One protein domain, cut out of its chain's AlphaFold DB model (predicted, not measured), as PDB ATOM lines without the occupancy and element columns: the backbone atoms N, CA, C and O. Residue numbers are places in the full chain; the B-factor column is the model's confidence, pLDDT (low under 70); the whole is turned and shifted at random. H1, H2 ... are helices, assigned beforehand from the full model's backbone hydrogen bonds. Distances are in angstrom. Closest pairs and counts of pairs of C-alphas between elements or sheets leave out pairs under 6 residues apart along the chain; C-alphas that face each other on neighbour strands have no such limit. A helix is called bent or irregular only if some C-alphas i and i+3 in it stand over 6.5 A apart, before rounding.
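This is residues 10 to 51 of the 104 residues of the protein "Uncharacterized protein DUF664" of Geodermatophilus sp. DSM 44513 (UniProt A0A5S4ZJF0). One long, straight helix, H2, makes one arm of an open V, and a small hooked head of loop with the single-turn helix H1 makes the other, shorter arm. The two arms join at the first end of H2, and residues 27 to 32 and 34 to 50 of H2 stick out, standing free of the rest of the printed part. The printed part has 42 residues with two named helices, H1 then H2, and no named strand; its class is all helix. It is only just loose, close to extended, with a radius of gyration of the C-alphas of 13.4 A, and its outline is flat, spanning 36 by 25 by 10 A.

Start at C-alpha 10, at (22.736, -25.004, 4.850); from there residues 10 to 17 lead to H1. Find H1 at residues 18 to 21, with C-alpha 18 at (20.725, -19.610, 4.682); it measures 4.7 A from first to last C-alpha. H2, residues 27 to 50, starts with C-alpha 27 at (11.029, -27.059, 16.648) and runs 34.7 A to C-alpha 50 at (38.934, -46.563, 10.203).

Look along residues 22 to 26 for the tight link from H1 to H2. H1 and H2 are apart, with no C-alpha of the one within 8 A of the other. In H2 every O i to N i+4 pair is within hydrogen-bond range; H1 is too short for such a pair, and its one O i to N i+3 pair is not within range. Neither helix is bent.

Residues 12 to 17 stand free, and so do residues 24 to 32, of which 27 to 32 belong to H2, and residues 34 to 51, of which 34 to 50 belong to H2. The two C-alphas farthest apart are those of Asp 26 and Thr 51, at 37.7 A. The printed part has no cut and no long link. The mean pLDDT of the printed part is 94.7, and no printed residue is under 70.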
ATOM      1  N   TYR A  10      23.390 -26.213   4.343       91.25
ATOM      2  CA  TYR A  10      22.736 -25.004   4.850       91.25
ATOM      3  C   TYR A  10      23.071 -23.735   4.065       91.25
ATOM      4  O   TYR A  10      22.713 -22.656   4.496       91.25
ATOM      5  N   CYS A  11      23.692 -23.850   2.891       91.56
ATOM      6  CA  CYS A  11      23.941 -22.717   1.996       91.56
ATOM      7  C   CYS A  11      23.573 -23.129   0.573       91.56
ATOM      8  O   CYS A  11      23.952 -24.223   0.142       91.56
ATOM      9  N   THR A  12      22.890 -22.262  -0.171       90.62
ATOM     10  CA  THR A  12      22.645 -22.456  -1.610       90.62
ATOM     11  C   THR A  12      23.239 -21.302  -2.409       90.62
ATOM     12  O   THR A  12      23.652 -20.292  -1.841       90.62
ATOM     13  N   ASP A  13      23.303 -21.444  -3.732       92.25
ATOM     14  CA  ASP A  13      23.743 -20.340  -4.592       92.25
ATOM     15  C   ASP A  13      22.739 -19.173  -4.571       92.25
ATOM     16  O   ASP A  13      23.139 -18.020  -4.732       92.25
ATOM     17  N   GLU A  14      21.446 -19.450  -4.349       93.56
ATOM     18  CA  GLU A  14      20.418 -18.408  -4.235       93.56
ATOM     19  C   GLU A  14      20.355 -17.748  -2.847       93.56
ATOM     20  O   GLU A  14      19.991 -16.576  -2.761       93.56
ATOM     21  N   ASP A  15      20.706 -18.470  -1.778       93.19
ATOM     22  CA  ASP A  15      20.780 -17.956  -0.404       93.19
ATOM     23  C   ASP A  15      22.065 -18.462   0.283       93.19
ATOM     24  O   ASP A  15      22.071 -19.521   0.929       93.19
ATOM     25  N   PRO A  16      23.184 -17.730   0.109       92.88
ATOM     26  CA  PRO A  16      24.473 -18.115   0.674       92.88
ATOM     27  C   PRO A  16      24.491 -18.120   2.205       92.88
ATOM     28  O   PRO A  16      25.202 -18.936   2.782       92.88
ATOM     29  N   ASP A  17      23.684 -17.257   2.831       94.31
ATOM     30  CA  ASP A  17      23.609 -17.062   4.284       94.31
ATOM     31  C   ASP A  17      22.402 -17.802   4.894       94.31
ATOM     32  O   ASP A  17      21.879 -17.424   5.945       94.31
ATOM     33  N   ARG A  18      21.894 -18.843   4.221       92.69
ATOM     34  CA  ARG A  18      20.725 -19.610   4.682       92.69
ATOM     35  C   ARG A  18      20.954 -20.291   6.037       92.69
ATOM     36  O   ARG A  18      19.997 -20.503   6.780       92.69
ATOM     37  N   ASP A  19      22.196 -20.599   6.379       91.75
ATOM     38  CA  ASP A  19      22.618 -21.127   7.676       91.75
ATOM     39  C   ASP A  19      22.368 -20.131   8.813       91.75
ATOM     40  O   ASP A  19      22.148 -20.538   9.952       91.75
ATOM     41  N   TRP A  20      22.322 -18.838   8.493       91.75
ATOM     42  CA  TRP A  20      21.922 -17.770   9.396       91.75
ATOM     43  C   TRP A  20      20.445 -17.391   9.239       91.75
ATOM     44  O   TRP A  20      19.687 -17.404  10.209       91.75
ATOM     45  N   ASN A  21      20.004 -17.088   8.015       93.50
ATOM     46  CA  ASN A  21      18.646 -16.615   7.719       93.50
ATOM     47  C   ASN A  21      17.572 -17.662   8.052       93.50
ATOM     48  O   ASN A  21      16.454 -17.315   8.437       93.50
ATOM     49  N   GLY A  22      17.911 -18.945   7.905       91.56
ATOM     50  CA  GLY A  22      17.046 -20.083   8.198       91.56
ATOM     51  C   GLY A  22      17.144 -20.606   9.632       91.56
ATOM     52  O   GLY A  22      16.358 -21.481   9.990       91.56
ATOM     53  N   ALA A  23      18.058 -20.088  10.462       93.06
ATOM     54  CA  ALA A  23      18.246 -20.514  11.852       93.06
ATOM     55  C   ALA A  23      17.167 -19.929  12.782       93.06
ATOM     56  O   ALA A  23      17.429 -19.127  13.680       93.06
ATOM     57  N   VAL A  24      15.919 -20.330  12.549       95.12
ATOM     58  CA  VAL A  24      14.756 -19.928  13.342       95.12
ATOM     59  C   VAL A  24      14.509 -20.900  14.495       95.12
ATOM     60  O   VAL A  24      14.820 -22.083  14.412       95.12
ATOM     61  N   ALA A  25      13.889 -20.414  15.572       93.75
ATOM     62  CA  ALA A  25      13.560 -21.214  16.758       93.75
ATOM     63  C   ALA A  25      12.333 -22.138  16.567       93.75
ATOM     64  O   ALA A  25      11.609 -22.419  17.524       93.75
ATOM     65  N   ASP A  26      12.074 -22.575  15.333       97.38
ATOM     66  CA  ASP A  26      11.050 -23.572  15.037       97.38
ATOM     67  C   ASP A  26      11.537 -24.961  15.479       97.38
ATOM     68  O   ASP A  26      12.710 -25.303  15.320       97.38
ATOM     69  N   THR A  27      10.648 -25.759  16.072       97.44
ATOM     70  CA  THR A  27      11.029 -27.059  16.648       97.44
ATOM     71  C   THR A  27      11.505 -28.040  15.583       97.44
ATOM     72  O   THR A  27      12.473 -28.760  15.827       97.44
ATOM     73  N   ASP A  28      10.880 -28.041  14.405       97.06
ATOM     74  CA  ASP A  28      11.236 -28.967  13.332       97.06
ATOM     75  C   ASP A  28      12.606 -28.605  12.746       97.06
ATOM     76  O   ASP A  28      13.440 -29.483  12.530       97.06
ATOM     77  N   VAL A  29      12.888 -27.304  12.596       95.69
ATOM     78  CA  VAL A  29      14.197 -26.794  12.149       95.69
ATOM     79  C   VAL A  29      15.304 -27.179  13.132       95.69
ATOM     80  O   VAL A  29      16.369 -27.651  12.728       95.69
ATOM     81  N   VAL A  30      15.061 -27.005  14.433       96.12
ATOM     82  CA  VAL A  30      16.033 -27.349  15.479       96.12
ATOM     83  C   VAL A  30      16.279 -28.857  15.532       96.12
ATOM     84  O   VAL A  30      17.433 -29.282  15.631       96.12
ATOM     85  N   GLU A  31      15.232 -29.680  15.458       97.62
ATOM     86  CA  GLU A  31      15.385 -31.138  15.474       97.62
ATOM     87  C   GLU A  31      16.120 -31.638  14.225       97.62
ATOM     88  O   GLU A  31      17.034 -32.457  14.347       97.62
ATOM     89  N   GLU A  32      15.799 -31.112  13.039       96.06
ATOM     90  CA  GLU A  32      16.524 -31.426  11.804       96.06
ATOM     91  C   GLU A  32      18.015 -31.084  11.934       96.06
ATOM     92  O   GLU A  32      18.871 -31.923  11.642       96.06
ATOM     93  N   ALA A  33      18.344 -29.894  12.448       95.06
ATOM     94  CA  ALA A  33      19.727 -29.485  12.679       95.06
ATOM     95  C   ALA A  33      20.466 -30.441  13.635       95.06
ATOM     96  O   ALA A  33      21.603 -30.839  13.363       95.06
ATOM     97  N   TRP A  34      19.817 -30.879  14.720       96.69
ATOM     98  CA  TRP A  34      20.390 -31.869  15.636       96.69
ATOM     99  C   TRP A  34      20.615 -33.231  14.975       96.69
ATOM    100  O   TRP A  34      21.639 -33.871  15.231       96.69
ATOM    101  N   GLN A  35      19.683 -33.699  14.143       97.44
ATOM    102  CA  GLN A  35      19.836 -34.968  13.425       97.44
ATOM    103  C   GLN A  35      20.979 -34.920  12.411       97.44
ATOM    104  O   GLN A  35      21.802 -35.841  12.368       97.44
ATOM    105  N   THR A  36      21.079 -33.833  11.647       95.88
ATOM    106  CA  THR A  36      22.184 -33.607  10.714       95.88
ATOM    107  C   THR A  36      23.519 -33.580  11.449       95.88
ATOM    108  O   THR A  36      24.422 -34.341  11.108       95.88
ATOM    109  N   TRP A  37      23.630 -32.796  12.527       94.50
ATOM    110  CA  TRP A  37      24.856 -32.728  13.323       94.50
ATOM    111  C   TRP A  37      25.276 -34.100  13.871       94.50
ATOM    112  O   TRP A  37      26.433 -34.496  13.731       94.50
ATOM    113  N   ARG A  38      24.338 -34.876  14.435       97.62
ATOM    114  CA  ARG A  38      24.618 -36.239  14.924       97.62
ATOM    115  C   ARG A  38      25.108 -37.165  13.810       97.62
ATOM    116  O   ARG A  38      25.999 -37.982  14.047       97.62
ATOM    117  N   THR A  39      24.544 -37.036  12.611       96.00
ATOM    118  CA  THR A  39      24.932 -37.829  11.438       96.00
ATOM    119  C   THR A  39      26.371 -37.531  11.021       96.00
ATOM    120  O   THR A  39      27.165 -38.464  10.869       96.00
ATOM    121  N   GLU A  40      26.733 -36.251  10.927       94.06
ATOM    122  CA  GLU A  40      28.086 -35.806  10.571       94.06
ATOM    123  C   GLU A  40      29.123 -36.200  11.634       94.06
ATOM    124  O   GLU A  40      30.198 -36.704  11.304       94.06
ATOM    125  N   VAL A  41      28.785 -36.076  12.924       95.31
ATOM    126  CA  VAL A  41      29.651 -36.540  14.023       95.31
ATOM    127  C   VAL A  41      29.892 -38.045  13.928       95.31
ATOM    128  O   VAL A  41      31.038 -38.491  14.002       95.31
ATOM    129  N   ALA A  42      28.839 -38.842  13.728       97.19
ATOM    130  CA  ALA A  42      28.974 -40.289  13.608       97.19
ATOM    131  C   ALA A  42      29.814 -40.683  12.381       97.19
ATOM    132  O   ALA A  42      30.583 -41.645  12.438       97.19
ATOM    133  N   PHE A  43      29.681 -39.953  11.272       94.50
ATOM    134  CA  PHE A  43      30.532 -40.122  10.100       94.50
ATOM    135  C   PHE A  43      32.002 -39.812  10.410       94.50
ATOM    136  O   PHE A  43      32.856 -40.668  10.172       94.50
ATOM    137  N   ALA A  44      32.295 -38.645  10.989       92.88
ATOM    138  CA  ALA A  44      33.655 -38.234  11.329       92.88
ATOM    139  C   ALA A  44      34.324 -39.214  12.306       92.88
ATOM    140  O   ALA A  44      35.475 -39.598  12.109       92.88
ATOM    141  N   GLN A  45      33.586 -39.687  13.314       95.81
ATOM    142  CA  GLN A  45      34.071 -40.688  14.267       95.81
ATOM    143  C   GLN A  45      34.451 -42.005  13.585       95.81
ATOM    144  O   GLN A  45      35.535 -42.527  13.843       95.81
ATOM    145  N   ARG A  46      33.596 -42.532  12.695       97.06
ATOM    146  CA  ARG A  46      33.918 -43.743  11.922       97.06
ATOM    147  C   ARG A  46      35.125 -43.522  11.021       97.06
ATOM    148  O   ARG A  46      36.036 -44.339  11.031       97.06
ATOM    149  N   PHE A  47      35.164 -42.400  10.304       94.06
ATOM    150  CA  PHE A  47      36.273 -42.063   9.415       94.06
ATOM    151  C   PHE A  47      37.615 -42.038  10.158       94.06
ATOM    152  O   PHE A  47      38.588 -42.626   9.691       94.06
ATOM    153  N   VAL A  48      37.670 -41.401  11.331       94.75
ATOM    154  CA  VAL A  48      38.880 -41.372  12.165       94.75
ATOM    155  C   VAL A  48      39.232 -42.772  12.671       94.75
ATOM    156  O   VAL A  48      40.392 -43.157  12.591       94.75
ATOM    157  N   ALA A  49      38.252 -43.550  13.142       96.12
ATOM    158  CA  ALA A  49      38.486 -44.901  13.660       96.12
ATOM    159  C   ALA A  49      38.977 -45.894  12.590       96.12
ATOM    160  O   ALA A  49      39.731 -46.812  12.901       96.12
ATOM    161  N   GLU A  50      38.544 -45.724  11.342       95.62
ATOM    162  CA  GLU A  50      38.934 -46.563  10.203       95.62
ATOM    163  C   GLU A  50      40.233 -46.086   9.532       95.62
ATOM    164  O   GLU A  50      40.832 -46.824   8.744       95.62
ATOM    165  N   THR A  51      40.689 -44.864   9.832       94.81
ATOM    166  CA  THR A  51      41.941 -44.331   9.292       94.81
ATOM    167  C   THR A  51      43.139 -44.971  10.012       94.81
ATOM    168  O   THR A  51      43.213 -44.899  11.236       94.81
TER     169      THR A  51